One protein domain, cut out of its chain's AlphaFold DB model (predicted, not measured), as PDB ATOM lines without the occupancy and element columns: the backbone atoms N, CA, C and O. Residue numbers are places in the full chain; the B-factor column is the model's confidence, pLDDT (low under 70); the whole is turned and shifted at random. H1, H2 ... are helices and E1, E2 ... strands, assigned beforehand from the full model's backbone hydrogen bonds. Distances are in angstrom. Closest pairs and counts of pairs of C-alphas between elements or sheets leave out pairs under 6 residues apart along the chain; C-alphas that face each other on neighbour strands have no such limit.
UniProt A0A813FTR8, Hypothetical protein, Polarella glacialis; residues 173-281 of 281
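Overview. This is residues 173 to 281 of the 281 residues of the protein "Hypothetical protein" of Polarella glacialis (UniProt A0A813FTR8). One strongly twisted antiparallel sheet of six strands makes the body: the short strands E1, E2 and E3 lie at one side, and the long strands E4, E5 and E6 reach well beyond them. The small helix H2 stands over one face at the short strands, H1 lies near it, and a tail after E6 lengthens the outline. The printed part has 109 residues, with two named helices and six named strands in the order E1 H1 H2 E2 E3 E4 E5 E6; the sheet's order is E1 E2 E3 E4 E5 E6, and the class is mostly strand. It is elongated, 60 by 31 by 29 A, and only just loose, close to compact, with a radius of gyration of the C-alphas of 16.1 A.

Arrangement. E1, residues 177 to 180, is an edge strand and the antiparallel neighbour of E2, residues 197 to 202, with N 178 and O 201 2.8 A apart. H1, residues 182 to 185, is not on the sheet, but only just, with 4 pairs of C-alphas within 10 A. H2, residues 191 to 196, is close to H1 but not clearly touching; their closest C-alphas, of Thr 182 and Leu 194, are 5.9 A apart. H2 is on the sheet at a height of 8.3 A and stands up from it at 54 degrees; it lies over E2. In H2 every O i to N i+4 pair is within hydrogen-bond range; H1 is too short for such a pair. E2 begins a meander, each strand the antiparallel neighbour of the one before, through E3, residues 209 to 214, E4, residues 230 to 241, E5, residues 246 to 256, and E6, residues 263 to 273, an edge strand. Pairs within hydrogen-bond range are N 200 and O 211 for E2 and E3, 2.8 A, N 212 and O 231 for E3 and E4, 2.7 A, N 236 and O 250 for E4 and E5, 2.8 A, and N 251 and O 268 for E5 and E6, 2.7 A. E4 bends by 72 degrees at residue 238. E1 and E6 are apart.

Along the chain. E1 begins with C-alpha 177 at (40.262, -8.666, -0.068). E2 is 15.6 A long, E3 16.3 A, E4 28.4 A, E5 30.5 A and E6 27.9 A; E6 ends with C-alpha 273 at (28.396, -24.493, 15.870).

Size, cuts and confidence. The C-alphas farthest apart, of Lys 218 and Val 281, the chain's last residue, are 60.5 A apart. The printed part has no cut. The link from E3 to E4, residues 215 to 229, is long. Mean pLDDT of the printed part is 74.5; residues 205 to 207, 223 to 224, 237 to 250 and 265 to 281 are under 70.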
ATOM      1  N   GLN A 173      36.718 -10.098  -6.841       70.81
ATOM      2  CA  GLN A 173      35.759 -10.909  -6.092       70.81
ATOM      3  C   GLN A 173      36.275 -12.306  -5.734       70.81
ATOM      4  O   GLN A 173      35.833 -12.844  -4.726       70.81
ATOM      5  N   ARG A 174      37.185 -12.903  -6.510       74.81
ATOM      6  CA  ARG A 174      37.757 -14.231  -6.215       74.81
ATOM      7  C   ARG A 174      39.031 -14.186  -5.377       74.81
ATOM      8  O   ARG A 174      39.222 -15.024  -4.501       74.81
ATOM      9  N   GLU A 175      39.907 -13.239  -5.670       78.38
ATOM     10  CA  GLU A 175      41.304 -13.201  -5.216       78.38
ATOM     11  C   GLU A 175      41.625 -11.947  -4.400       78.38
ATOM     12  O   GLU A 175      42.665 -11.878  -3.744       78.38
ATOM     13  N   GLY A 176      40.737 -10.953  -4.416       83.69
ATOM     14  CA  GLY A 176      40.896  -9.733  -3.640       83.69
ATOM     15  C   GLY A 176      40.609  -9.907  -2.151       83.69
ATOM     16  O   GLY A 176      40.327 -10.992  -1.631       83.69
ATOM     17  N   GLU A 177      40.662  -8.779  -1.458       88.81
ATOM     18  CA  GLU A 177      40.262  -8.666  -0.068       88.81
ATOM     19  C   GLU A 177      39.122  -7.662   0.078       88.81
ATOM     20  O   GLU A 177      39.127  -6.594  -0.537       88.81
ATOM     21  N   GLN A 178      38.164  -7.983   0.938       86.19
ATOM     22  CA  GLN A 178      37.019  -7.144   1.245       86.19
ATOM     23  C   GLN A 178      37.207  -6.457   2.597       86.19
ATOM     24  O   GLN A 178      37.395  -7.120   3.615       86.19
ATOM     25  N   PHE A 179      37.113  -5.128   2.642       89.56
ATOM     26  CA  PHE A 179      37.182  -4.382   3.896       89.56
ATOM     27  C   PHE A 179      36.054  -4.786   4.853       89.56
ATOM     28  O   PHE A 179      34.871  -4.744   4.497       89.56
ATOM     29  N   LEU A 180      36.420  -5.104   6.094       86.56
ATOM     30  CA  LEU A 180      35.488  -5.388   7.176       86.56
ATOM     31  C   LEU A 180      35.461  -4.229   8.182       86.56
ATOM     32  O   LEU A 180      36.446  -3.980   8.882       86.56
ATOM     33  N   PRO A 181      34.313  -3.544   8.332       87.44
ATOM     34  CA  PRO A 181      34.158  -2.500   9.334       87.44
ATOM     35  C   PRO A 181      34.418  -3.020  10.752       87.44
ATOM     36  O   PRO A 181      33.937  -4.086  11.132       87.44
ATOM     37  N   THR A 182      35.064  -2.212  11.594       89.25
ATOM     38  CA  THR A 182      35.357  -2.566  12.998       89.25
ATOM     39  C   THR A 182      34.115  -3.003  13.774       89.25
ATOM     40  O   THR A 182      34.189  -3.925  14.581       89.25
ATOM     41  N   LYS A 183      32.949  -2.406  13.490       80.88
ATOM     42  CA  LYS A 183      31.658  -2.794  14.088       80.88
ATOM     43  C   LYS A 183      31.286  -4.262  13.848       80.88
ATOM     44  O   LYS A 183      30.678  -4.864  14.723       80.88
ATOM     45  N   VAL A 184      31.664  -4.826  12.699       78.94
ATOM     46  CA  VAL A 184      31.395  -6.223  12.325       78.94
ATOM     47  C   VAL A 184      32.300  -7.180  13.099       78.94
ATOM     48  O   VAL A 184      31.902  -8.291  13.427       78.94
ATOM     49  N   LEU A 185      33.510  -6.731  13.428       84.00
ATOM     50  CA  LEU A 185      34.528  -7.530  14.106       84.00
ATOM     51  C   LEU A 185      34.501  -7.387  15.633       84.00
ATOM     52  O   LEU A 185      35.220  -8.101  16.337       84.00
ATOM     53  N   ARG A 186      33.672  -6.481  16.169       81.25
ATOM     54  CA  ARG A 186      33.494  -6.313  17.615       81.25
ATOM     55  C   ARG A 186      32.980  -7.605  18.237       81.25
ATOM     56  O   ARG A 186      31.920  -8.107  17.883       81.25
ATOM     57  N   GLY A 187      33.744  -8.112  19.199       72.31
ATOM     58  CA  GLY A 187      33.459  -9.366  19.890       72.31
ATOM     59  C   GLY A 187      34.095 -10.599  19.255       72.31
ATOM     60  O   GLY A 187      34.251 -11.599  19.948       72.31
ATOM     61  N   LEU A 188      34.520 -10.515  17.991       76.50
ATOM     62  CA  LEU A 188      35.379 -11.524  17.373       76.50
ATOM     63  C   LEU A 188      36.855 -11.253  17.685       76.50
ATOM     64  O   LEU A 188      37.603 -12.180  17.982       76.50
ATOM     65  N   LEU A 189      37.264  -9.982  17.630       83.69
ATOM     66  CA  LEU A 189      38.635  -9.549  17.888       83.69
ATOM     67  C   LEU A 189      38.732  -8.664  19.141       83.69
ATOM     68  O   LEU A 189      37.770  -7.959  19.467       83.69
ATOM     69  N   PRO A 190      39.892  -8.655  19.830       84.00
ATOM     70  CA  PRO A 190      40.153  -7.732  20.928       84.00
ATOM     71  C   PRO A 190      40.081  -6.280  20.458       84.00
ATOM     72  O   PRO A 190      40.555  -5.942  19.372       84.00
ATOM     73  N   GLU A 191      39.563  -5.402  21.315       86.06
ATOM     74  CA  GLU A 191      39.392  -3.980  20.996       86.06
ATOM     75  C   GLU A 191      40.712  -3.293  20.623       86.06
ATOM     76  O   GLU A 191      40.747  -2.535  19.659       86.06
ATOM     77  N   ALA A 192      41.820  -3.651  21.281       88.00
ATOM     78  CA  ALA A 192      43.147  -3.123  20.959       88.00
ATOM     79  C   ALA A 192      43.559  -3.364  19.493       88.00
ATOM     80  O   ALA A 192      44.172  -2.493  18.874       88.00
ATOM     81  N   LEU A 193      43.190  -4.515  18.913       90.56
ATOM     82  CA  LEU A 193      43.440  -4.786  17.496       90.56
ATOM     83  C   LEU A 193      42.514  -3.958  16.606       90.56
ATOM     84  O   LEU A 193      42.967  -3.410  15.609       90.56
ATOM     85  N   LEU A 194      41.241  -3.820  16.977       91.31
ATOM     86  CA  LEU A 194      40.267  -3.037  16.208       91.31
ATOM     87  C   LEU A 194      40.581  -1.534  16.187       91.31
ATOM     88  O   LEU A 194      40.205  -0.855  15.237       91.31
ATOM     89  N   THR A 195      41.246  -1.010  17.217       91.94
ATOM     90  CA  THR A 195      41.703   0.387  17.258       91.94
ATOM     91  C   THR A 195      42.986   0.594  16.452       91.94
ATOM     92  O   THR A 195      43.153   1.641  15.835       91.94
ATOM     93  N   GLY A 196      43.900  -0.385  16.462       92.69
ATOM     94  CA  GLY A 196      45.214  -0.266  15.823       92.69
ATOM     95  C   GLY A 196      45.286  -0.742  14.371       92.69
ATOM     96  O   GLY A 196      46.269  -0.442  13.694       92.69
ATOM     97  N   TYR A 197      44.286  -1.491  13.898       94.50
ATOM     98  CA  TYR A 197      44.319  -2.161  12.600       94.50
ATOM     99  C   TYR A 197      42.996  -2.029  11.839       94.50
ATOM    100  O   TYR A 197      41.909  -2.093  12.416       94.50
ATOM    101  N   ARG A 198      43.092  -1.912  10.512       94.12
ATOM    102  CA  ARG A 198      41.974  -2.077   9.579       94.12
ATOM    103  C   ARG A 198      42.007  -3.472   8.993       94.12
ATOM    104  O   ARG A 198      43.043  -3.909   8.505       94.12
ATOM    105  N   PHE A 199      40.875  -4.154   9.044       93.19
ATOM    106  CA  PHE A 199      40.791  -5.554   8.665       93.19
ATOM    107  C   PHE A 199      40.133  -5.728   7.307       93.19
ATOM    108  O   PHE A 199      39.133  -5.083   6.996       93.19
ATOM    109  N   TYR A 200      40.680  -6.658   6.541       92.25
ATOM    110  CA  TYR A 200      40.168  -7.087   5.257       92.25
ATOM    111  C   TYR A 200      40.030  -8.607   5.268       92.25
ATOM    112  O   TYR A 200      40.897  -9.298   5.792       92.25
ATOM    113  N   GLN A 201      38.942  -9.136   4.729       89.88
ATOM    114  CA  GLN A 201      38.718 -10.568   4.579       89.88
ATOM    115  C   GLN A 201      39.180 -11.012   3.203       89.88
ATOM    116  O   GLN A 201      38.805 -10.399   2.209       89.88
ATOM    117  N   THR A 202      39.960 -12.084   3.130       89.00
ATOM    118  CA  THR A 202      40.320 -12.670   1.840       89.00
ATOM    119  C   THR A 202      39.083 -13.293   1.196       89.00
ATOM    120  O   THR A 202      38.350 -14.046   1.846       89.00
ATOM    121  N   ASN A 203      38.860 -12.988  -0.083       81.06
ATOM    122  CA  ASN A 203      37.727 -13.517  -0.836       81.06
ATOM    123  C   ASN A 203      37.948 -14.957  -1.320       81.06
ATOM    124  O   ASN A 203      36.991 -15.627  -1.709       81.06
ATOM    125  N   SER A 204      39.194 -15.439  -1.276       77.69
ATOM    126  CA  SER A 204      39.534 -16.796  -1.675       77.69
ATOM    127  C   SER A 204      39.019 -17.822  -0.670       77.69
ATOM    128  O   SER A 204      39.106 -17.667   0.556       77.69
ATOM    129  N   TRP A 205      38.487 -18.916  -1.209       68.06
ATOM    130  CA  TRP A 205      37.994 -20.012  -0.394       68.06
ATOM    131  C   TRP A 205      39.159 -20.719   0.323       68.06
ATOM    132  O   TRP A 205      40.186 -20.983  -0.304       68.06
ATOM    133  N   PRO A 206      39.013 -21.103   1.602       63.91
ATOM    134  CA  PRO A 206      37.855 -20.888   2.462       63.91
ATOM    135  C   PRO A 206      37.955 -19.510   3.132       63.91
ATOM    136  O   PRO A 206      38.879 -19.322   3.912       63.91
ATOM    137  N   ASN A 207      37.010 -18.587   2.876       65.56
ATOM    138  CA  ASN A 207      36.984 -17.162   3.291       65.56
ATOM    139  C   ASN A 207      37.083 -16.947   4.820       65.56
ATOM    140  O   ASN A 207      36.141 -16.504   5.477       65.56
ATOM    141  N   ARG A 208      38.207 -17.322   5.419       76.44
ATOM    142  CA  ARG A 208      38.409 -17.509   6.864       76.44
ATOM    143  C   ARG A 208      39.654 -16.790   7.356       76.44
ATOM    144  O   ARG A 208      40.010 -16.937   8.523       76.44
ATOM    145  N   VAL A 209      40.320 -16.059   6.471       88.25
ATOM    146  CA  VAL A 209      41.521 -15.301   6.784       88.25
ATOM    147  C   VAL A 209      41.168 -13.823   6.745       88.25
ATOM    148  O   VAL A 209      40.595 -13.339   5.769       88.25
ATOM    149  N   LEU A 210      41.465 -13.128   7.841       92.38
ATOM    150  CA  LEU A 210      41.403 -11.676   7.916       92.38
ATOM    151  C   LEU A 210      42.824 -11.130   7.996       92.38
ATOM    152  O   LEU A 210      43.611 -11.588   8.822       92.38
ATOM    153  N   HIS A 211      43.127 -10.111   7.206       93.00
ATOM    154  CA  HIS A 211      44.370  -9.362   7.287       93.00
ATOM    155  C   HIS A 211      44.107  -7.986   7.895       93.00
ATOM    156  O   HIS A 211      43.322  -7.197   7.377       93.00
ATOM    157  N   GLY A 212      44.740  -7.723   9.032       94.06
ATOM    158  CA  GLY A 212      44.760  -6.455   9.739       94.06
ATOM    159  C   GLY A 212      45.988  -5.644   9.353       94.06
ATOM    160  O   GLY A 212      47.116  -6.052   9.632       94.06
ATOM    161  N   TYR A 213      45.777  -4.466   8.781       93.75
ATOM    162  CA  TYR A 213      46.830  -3.533   8.391       93.75
ATOM    163  C   TYR A 213      46.894  -2.388   9.382       93.75
ATOM    164  O   TYR A 213      45.861  -1.854   9.792       93.75
ATOM    165  N   LYS A 214      48.110  -2.062   9.819       93.06
ATOM    166  CA  LYS A 214      48.323  -1.094  10.888       93.06
ATOM    167  C   LYS A 214      47.868   0.294  10.444       93.06
ATOM    168  O   LYS A 214      48.117   0.727   9.320       93.06
ATOM    169  N   VAL A 215      47.203   0.979  11.360       93.38
ATOM    170  CA  VAL A 215      46.689   2.327  11.159       93.38
ATOM    171  C   VAL A 215      47.590   3.315  11.894       93.38
ATOM    172  O   VAL A 215      48.015   3.071  13.028       93.38
ATOM    173  N   ASN A 216      47.909   4.433  11.250       91.50
ATOM    174  CA  ASN A 216      48.683   5.511  11.850       91.50
ATOM    175  C   ASN A 216      47.828   6.320  12.856       91.50
ATOM    176  O   ASN A 216      46.618   6.138  12.983       91.50
ATOM    177  N   LYS A 217      48.443   7.274  13.569       90.56
ATOM    178  CA  LYS A 217      47.721   8.140  14.528       90.56
ATOM    179  C   LYS A 217      46.612   8.991  13.887       90.56
ATOM    180  O   LYS A 217      45.750   9.480  14.608       90.56
ATOM    181  N   LYS A 218      46.643   9.184  12.565       90.44
ATOM    182  CA  LYS A 218      45.625   9.921  11.804       90.44
ATOM    183  C   LYS A 218      44.450   9.038  11.374       90.44
ATOM    184  O   LYS A 218      43.494   9.549  10.807       90.44
ATOM    185  N   GLY A 219      44.492   7.734  11.651       86.94
ATOM    186  CA  GLY A 219      43.448   6.812  11.219       86.94
ATOM    187  C   GLY A 219      43.622   6.305   9.784       86.94
ATOM    188  O   GLY A 219      42.732   5.615   9.288       86.94
ATOM    189  N   GLU A 220      44.738   6.616   9.125       88.50
ATOM    190  CA  GLU A 220      45.060   6.191   7.760       88.50
ATOM    191  C   GLU A 220      45.924   4.927   7.777       88.50
ATOM    192  O   GLU A 220      46.695   4.692   8.712       88.50
ATOM    193  N   GLU A 221      45.799   4.102   6.741       85.81
ATOM    194  CA  GLU A 221      46.679   2.945   6.559       85.81
ATOM    195  C   GLU A 221      48.097   3.426   6.273       85.81
ATOM    196  O   GLU A 221      48.292   4.411   5.559       85.81
ATOM    197  N   GLU A 222      49.083   2.744   6.853       83.94
ATOM    198  CA  GLU A 222      50.498   3.006   6.596       83.94
ATOM    199  C   GLU A 222      50.770   2.798   5.093       83.94
ATOM    200  O   GLU A 222      50.848   1.676   4.605       83.94
ATOM    201  N   THR A 223      50.793   3.902   4.338       64.88
ATOM    202  CA  THR A 223      50.542   3.954   2.881       64.88
ATOM    203  C   THR A 223      51.755   3.554   2.032       64.88
ATOM    204  O   THR A 223      51.748   3.672   0.811       64.88
ATOM    205  N   THR A 224      52.835   3.106   2.662       57.44
ATOM    206  CA  THR A 224      54.116   2.853   2.004       57.44
ATOM    207  C   THR A 224      54.194   1.433   1.449       57.44
ATOM    208  O   THR A 224      54.758   0.543   2.081       57.44
ATOM    209  N   GLY A 225      53.659   1.242   0.240       72.50
ATOM    210  CA  GLY A 225      53.929   0.072  -0.602       72.50
ATOM    211  C   GLY A 225      53.340  -1.250  -0.104       72.50
ATOM    212  O   GLY A 225      52.313  -1.286   0.575       72.50
ATOM    213  N   THR A 226      53.976  -2.362  -0.489       71.69
ATOM    214  CA  THR A 226      53.596  -3.709  -0.050       71.69
ATOM    215  C   THR A 226      53.653  -3.771   1.478       71.69
ATOM    216  O   THR A 226      54.722  -3.547   2.052       71.69
ATOM    217  N   PRO A 227      52.533  -4.068   2.161       74.88
ATOM    218  CA  PRO A 227      52.478  -4.030   3.613       74.88
ATOM    219  C   PRO A 227      53.471  -5.036   4.186       74.88
ATOM    220  O   PRO A 227      53.309  -6.249   4.070       74.88
ATOM    221  N   THR A 228      54.526  -4.508   4.797       79.19
ATOM    222  CA  THR A 228      55.610  -5.311   5.360       79.19
ATOM    223  C   THR A 228      55.147  -6.037   6.616       79.19
ATOM    224  O   THR A 228      55.475  -7.202   6.821       79.19
ATOM    225  N   THR A 229      54.346  -5.365   7.443       84.88
ATOM    226  CA  THR A 229      53.829  -5.910   8.699       84.88
ATOM    227  C   THR A 229      52.308  -5.938   8.682       84.88
ATOM    228  O   THR A 229      51.667  -4.898   8.528       84.88
ATOM    229  N   PHE A 230      51.721  -7.112   8.898       90.69
ATOM    230  CA  PHE A 230      50.272  -7.271   9.007       90.69
ATOM    231  C   PHE A 230      49.910  -8.313  10.066       90.69
ATOM    232  O   PHE A 230      50.700  -9.192  10.417       90.69
ATOM    233  N   VAL A 231      48.704  -8.187  10.605       90.88
ATOM    234  CA  VAL A 231      48.108  -9.171  11.504       90.88
ATOM    235  C   VAL A 231      47.261 -10.115  10.670       90.88
ATOM    236  O   VAL A 231      46.398  -9.675   9.928       90.88
ATOM    237  N   GLU A 232      47.467 -11.410  10.805       91.56
ATOM    238  CA  GLU A 232      46.654 -12.433  10.171       91.56
ATOM    239  C   GLU A 232      45.763 -13.094  11.220       91.56
ATOM    240  O   GLU A 232      46.234 -13.558  12.258       91.56
ATOM    241  N   VAL A 233      44.462 -13.139  10.962       88.81
ATOM    242  CA  VAL A 233      43.488 -13.835  11.801       88.81
ATOM    243  C   VAL A 233      42.915 -14.987  10.996       88.81
ATOM    244  O   VAL A 233      42.159 -14.770  10.053       88.81
ATOM    245  N   ARG A 234      43.228 -16.221  11.391       86.81
ATOM    246  CA  ARG A 234      42.628 -17.424  10.805       86.81
ATOM    247  C   ARG A 234      41.495 -17.935  11.671       86.81
ATOM    248  O   ARG A 234      41.710 -18.266  12.833       86.81
ATOM    249  N   LEU A 235      40.313 -18.080  11.084       78.81
ATOM    250  CA  LEU A 235      39.183 -18.772  11.691       78.81
ATOM    251  C   LEU A 235      39.302 -20.276  11.416       78.81
ATOM    252  O   LEU A 235      38.920 -20.786  10.362       78.81
ATOM    253  N   VAL A 236      39.851 -20.996  12.384       73.00
ATOM    254  CA  VAL A 236      40.012 -22.448  12.358       73.00
ATOM    255  C   VAL A 236      38.773 -23.099  12.964       73.00
ATOM    256  O   VAL A 236      38.285 -22.672  14.005       73.00
ATOM    257  N   LYS A 237      38.250 -24.154  12.338       64.56
ATOM    258  CA  LYS A 237      37.202 -24.972  12.959       64.56
ATOM    259  C   LYS A 237      37.865 -25.852  14.023       64.56
ATOM    260  O   LYS A 237      38.681 -26.700  13.679       64.56
ATOM    261  N   CYS A 238      37.550 -25.638  15.295       59.84
ATOM    262  CA  CYS A 238      38.111 -26.394  16.410       59.84
ATOM    263  C   CYS A 238      37.116 -27.471  16.868       59.84
ATOM    264  O   CYS A 238      35.924 -27.215  17.062       59.84
ATOM    265  N   ALA A 239      37.600 -28.708  16.989       48.91
ATOM    266  CA  ALA A 239      36.744 -29.892  17.034       48.91
ATOM    267  C   ALA A 239      35.995 -30.106  18.362       48.91
ATOM    268  O   ALA A 239      35.025 -30.861  18.366       48.91
ATOM    269  N   CYS A 240      36.381 -29.466  19.470       52.19
ATOM    270  CA  CYS A 240      35.645 -29.565  20.731       52.19
ATOM    271  C   CYS A 240      36.191 -28.575  21.765       52.19
ATOM    272  O   CYS A 240      37.379 -28.601  22.078       52.19
ATOM    273  N   VAL A 241      35.330 -27.742  22.343       44.88
ATOM    274  CA  VAL A 241      35.672 -26.894  23.488       44.88
ATOM    275  C   VAL A 241      35.329 -27.660  24.760       44.88
ATOM    276  O   VAL A 241      34.159 -27.867  25.070       44.88
ATOM    277  N   THR A 242      36.323 -28.117  25.517       40.41
ATOM    278  CA  THR A 242      36.081 -28.682  26.858       40.41
ATOM    279  C   THR A 242      35.968 -27.525  27.861       40.41
ATOM    280  O   THR A 242      36.801 -26.624  27.794       40.41
ATOM    281  N   PRO A 243      34.970 -27.481  28.770       42.59
ATOM    282  CA  PRO A 243      34.029 -28.540  29.165       42.59
ATOM    283  C   PRO A 243      32.683 -28.557  28.423       42.59
ATOM    284  O   PRO A 243      31.911 -29.494  28.608       42.59
ATOM    285  N   THR A 244      32.380 -27.561  27.591       47.16
ATOM    286  CA  THR A 244      31.044 -27.378  26.993       47.16
ATOM    287  C   THR A 244      30.706 -28.370  25.878       47.16
ATOM    288  O   THR A 244      29.569 -28.394  25.421       47.16
ATOM    289  N   ARG A 245      31.677 -29.165  25.401       52.91
ATOM    290  CA  ARG A 245      31.569 -30.064  24.232       52.91
ATOM    291  C   ARG A 245      31.038 -29.385  22.965       52.91
ATOM    292  O   ARG A 245      30.655 -30.052  22.006       52.91
ATOM    293  N   THR A 246      31.024 -28.059  22.939       47.59
ATOM    294  CA  THR A 246      30.566 -27.294  21.791       47.59
ATOM    295  C   THR A 246      31.647 -27.329  20.727       47.59
ATOM    296  O   THR A 246      32.821 -27.070  21.002       47.59
ATOM    297  N   ARG A 247      31.260 -27.666  19.495       53.38
ATOM    298  CA  ARG A 247      32.102 -27.397  18.332       53.38
ATOM    299  C   ARG A 247      32.134 -25.890  18.137       53.38
ATOM    300  O   ARG A 247      31.127 -25.197  18.292       53.38
ATOM    301  N   GLY A 248      33.326 -25.372  17.898       58.62
ATOM    302  CA  GLY A 248      33.563 -23.944  17.875       58.62
ATOM    303  C   GLY A 248      34.528 -23.572  16.776       58.62
ATOM    304  O   GLY A 248      35.240 -24.398  16.215       58.62
ATOM    305  N   TRP A 249      34.551 -22.294  16.482       64.12
ATOM    306  CA  TRP A 249      35.611 -21.675  15.728       64.12
ATOM    307  C   TRP A 249      36.678 -21.196  16.699       64.12
ATOM    308  O   TRP A 249      36.412 -20.885  17.852       64.12
ATOM    309  N   GLN A 250      37.910 -21.148  16.245       69.56
ATOM    310  CA  GLN A 250      39.025 -20.574  16.963       69.56
ATOM    311  C   GLN A 250      39.647 -19.549  16.029       69.56
ATOM    312  O   GLN A 250      39.978 -19.871  14.893       69.56
ATOM    313  N   ALA A 251      39.764 -18.310  16.484       75.75
ATOM    314  CA  ALA A 251      40.518 -17.284  15.797       75.75
ATOM    315  C   ALA A 251      41.972 -17.351  16.278       75.75
ATOM    316  O   ALA A 251      42.284 -17.004  17.420       75.75
ATOM    317  N   THR A 252      42.858 -17.812  15.401       80.25
ATOM    318  CA  THR A 252      44.304 -17.752  15.610       80.25
ATOM    319  C   THR A 252      44.807 -16.435  15.049       80.25
ATOM    320  O   THR A 252      44.664 -16.188  13.855       80.25
ATOM    321  N   VAL A 253      45.386 -15.599  15.905       84.38
ATOM    322  CA  VAL A 253      45.941 -14.296  15.537       84.38
ATOM    323  C   VAL A 253      47.460 -14.409  15.474       84.38
ATOM    324  O   VAL A 253      48.098 -14.708  16.485       84.38
ATOM    325  N   ALA A 254      48.038 -14.146  14.310       86.50
ATOM    326  CA  ALA A 254      49.473 -14.107  14.077       86.50
ATOM    327  C   ALA A 254      49.900 -12.714  13.599       86.50
ATOM    328  O   ALA A 254      49.193 -12.067  12.837       86.50
ATOM    329  N   LEU A 255      51.059 -12.241  14.042       88.56
ATOM    330  CA  LEU A 255      51.706 -11.045  13.518       88.56
ATOM    331  C   LEU A 255      52.814 -11.466  12.558       88.56
ATOM    332  O   LEU A 255      53.744 -12.178  12.947       88.56
ATOM    333  N   HIS A 256      52.720 -10.999  11.320       88.94
ATOM    334  CA  HIS A 256      53.724 -11.209  10.289       88.94
ATOM    335  C   HIS A 256      54.648  -9.998  10.240       88.94
ATOM    336  O   HIS A 256      54.183  -8.871  10.093       88.94
ATOM    337  N   ILE A 257      55.951 -10.243  10.386       87.44
ATOM    338  CA  ILE A 257      57.021  -9.245  10.281       87.44
ATOM    339  C   ILE A 257      58.004  -9.766   9.223       87.44
ATOM    340  O   ILE A 257      58.360 -10.947   9.289       87.44
ATOM    341  N   PRO A 258      58.480  -8.947   8.268       84.38
ATOM    342  CA  PRO A 258      59.384  -9.424   7.226       84.38
ATOM    343  C   PRO A 258      60.674  -9.985   7.818       84.38
ATOM    344  O   PRO A 258      61.215  -9.451   8.789       84.38
ATOM    345  N   GLY A 259      61.177 -11.064   7.220       85.19
ATOM    346  CA  GLY A 259      62.411 -11.718   7.658       85.19
ATOM    347  C   GLY A 259      62.300 -12.455   8.996       85.19
ATOM    348  O   GLY A 259      63.312 -12.921   9.514       85.19
ATOM    349  N   ARG A 260      61.097 -12.575   9.573       84.44
ATOM    350  CA  ARG A 260      60.849 -13.321  10.812       84.44
ATOM    351  C   ARG A 260      59.707 -14.315  10.628       84.44
ATOM    352  O   ARG A 260      58.821 -14.119   9.801       84.44
ATOM    353  N   GLY A 261      59.732 -15.391  11.413       81.75
ATOM    354  CA  GLY A 261      58.603 -16.317  11.496       81.75
ATOM    355  C   GLY A 261      57.352 -15.641  12.083       81.75
ATOM    356  O   GLY A 261      57.474 -14.610  12.752       81.75
ATOM    357  N   PRO A 262      56.152 -16.201  11.852       81.94
ATOM    358  CA  PRO A 262      54.911 -15.649  12.387       81.94
ATOM    359  C   PRO A 262      54.908 -15.680  13.921       81.94
ATOM    360  O   PRO A 262      55.165 -16.717  14.535       81.94
ATOM    361  N   TYR A 263      54.576 -14.548  14.544       78.38
ATOM    362  CA  TYR A 263      54.407 -14.450  15.994       78.38
ATOM    363  C   TYR A 263      52.944 -14.678  16.359       78.38
ATOM    364  O   TYR A 263      52.099 -13.825  16.094       78.38
ATOM    365  N   TYR A 264      52.623 -15.809  16.982       79.44
ATOM    366  CA  TYR A 264      51.265 -16.077  17.454       79.44
ATOM    367  C   TYR A 264      50.945 -15.193  18.661       79.44
ATOM    368  O   TYR A 264      51.519 -15.356  19.735       79.44
ATOM    369  N   LEU A 265      50.041 -14.234  18.466       66.44
ATOM    370  CA  LEU A 265      49.658 -13.257  19.482       66.44
ATOM    371  C   LEU A 265      48.558 -13.789  20.394       66.44
ATOM    372  O   LEU A 265      48.555 -13.513  21.592       66.44
ATOM    373  N   LEU A 266      47.578 -14.488  19.817       67.38
ATOM    374  CA  LEU A 266      46.367 -14.850  20.537       67.38
ATOM    375  C   LEU A 266      45.662 -16.043  19.900       67.38
ATOM    376  O   LEU A 266      45.578 -16.164  18.680       67.38
ATOM    377  N   SER A 267      45.096 -16.891  20.750       55.56
ATOM    378  CA  SER A 267      44.183 -17.957  20.360       55.56
ATOM    379  C   SER A 267      42.837 -17.688  21.022       55.56
ATOM    380  O   SER A 267      42.640 -18.018  22.192       55.56
ATOM    381  N   LEU A 268      41.922 -17.051  20.292       58.75
ATOM    382  CA  LEU A 268      40.572 -16.790  20.776       58.75
ATOM    383  C   LEU A 268      39.661 -17.932  20.384       58.75
ATOM    384  O   LEU A 268      39.534 -18.272  19.213       58.75
ATOM    385  N   LEU A 269      38.993 -18.507  21.365       44.88
ATOM    386  CA  LEU A 269      38.036 -19.562  21.128       44.88
ATOM    387  C   LEU A 269      36.626 -18.966  21.024       44.88
ATOM    388  O   LEU A 269      36.119 -18.361  21.965       44.88
ATOM    389  N   TYR A 270      36.002 -19.132  19.863       50.38
ATOM    390  CA  TYR A 270      34.657 -18.680  19.531       50.38
ATOM    391  C   TYR A 270      33.716 -19.885  19.396       50.38
ATOM    392  O   TYR A 270      33.640 -20.540  18.359       50.38
ATOM    393  N   ALA A 271      32.964 -20.214  20.442       39.00
ATOM    394  CA  ALA A 271      32.001 -21.310  20.373       39.00
ATOM    395  C   ALA A 271      30.771 -20.910  19.535       39.00
ATOM    396  O   ALA A 271      29.869 -20.244  20.033       39.00
ATOM    397  N   ALA A 272      30.720 -21.327  18.268       50.19
ATOM    398  CA  ALA A 272      29.498 -21.290  17.469       50.19
ATOM    399  C   ALA A 272      29.506 -22.347  16.352       50.19
ATOM    400  O   ALA A 272      29.773 -22.051  15.192       50.19
ATOM    401  N   GLU A 273      29.172 -23.581  16.709       39.25
ATOM    402  CA  GLU A 273      28.396 -24.493  15.870       39.25
ATOM    403  C   GLU A 273      27.669 -25.469  16.807       39.25
ATOM    404  O   GLU A 273      28.266 -26.379  17.384       39.25
ATOM    405  N   GLY A 274      26.366 -25.258  16.995       41.41
ATOM    406  CA  GLY A 274      25.487 -26.226  17.645       41.41
ATOM    407  C   GLY A 274      25.216 -27.395  16.705       41.41
ATOM    408  O   GLY A 274      24.111 -27.520  16.200       41.41
ATOM    409  N   THR A 275      26.220 -28.223  16.425       39.56
ATOM    410  CA  THR A 275      26.009 -29.514  15.761       39.56
ATOM    411  C   THR A 275      26.266 -30.627  16.764       39.56
ATOM    412  O   THR A 275      27.385 -30.839  17.234       39.56
ATOM    413  N   TRP A 276      25.177 -31.294  17.139       41.34
ATOM    414  CA  TRP A 276      25.180 -32.503  17.947       41.34
ATOM    415  C   TRP A 276      25.900 -33.618  17.182       41.34
ATOM    416  O   TRP A 276      25.655 -33.820  15.993       41.34
ATOM    417  N   VAL A 277      26.802 -34.325  17.859       43.84
ATOM    418  CA  VAL A 277      27.368 -35.581  17.360       43.84
ATOM    419  C   VAL A 277      26.567 -36.693  18.032       43.84
ATOM    420  O   VAL A 277      26.540 -36.715  19.269       43.84
ATOM    421  N   PRO A 278      25.911 -37.590  17.274       42.81
ATOM    422  CA  PRO A 278      25.314 -38.773  17.862       42.81
ATOM    423  C   PRO A 278      26.377 -39.532  18.642       42.81
ATOM    424  O   PRO A 278      27.493 -39.711  18.157       42.81
ATOM    425  N   LYS A 279      26.051 -39.971  19.859       46.72
ATOM    426  CA  LYS A 279      26.853 -41.020  20.485       46.72
ATOM    427  C   LYS A 279      26.716 -42.247  19.587       46.72
ATOM    428  O   LYS A 279      25.608 -42.763  19.464       46.72
ATOM    429  N   GLU A 280      27.806 -42.670  18.955       49.22
ATOM    430  CA  GLU A 280      27.909 -44.053  18.499       49.22
ATOM    431  C   GLU A 280      27.730 -44.926  19.747       49.22
ATOM    432  O   GLU A 280      28.421 -44.733  20.756       49.22
ATOM    433  N   VAL A 281      26.679 -45.744  19.711       53.06
ATOM    434  CA  VAL A 281      26.341 -46.749  20.725       53.06
ATOM    435  C   VAL A 281      27.147 -48.001  20.437       53.06
ATOM    436  O   VAL A 281      27.191 -48.383  19.247       53.06
TER     437      VAL A 281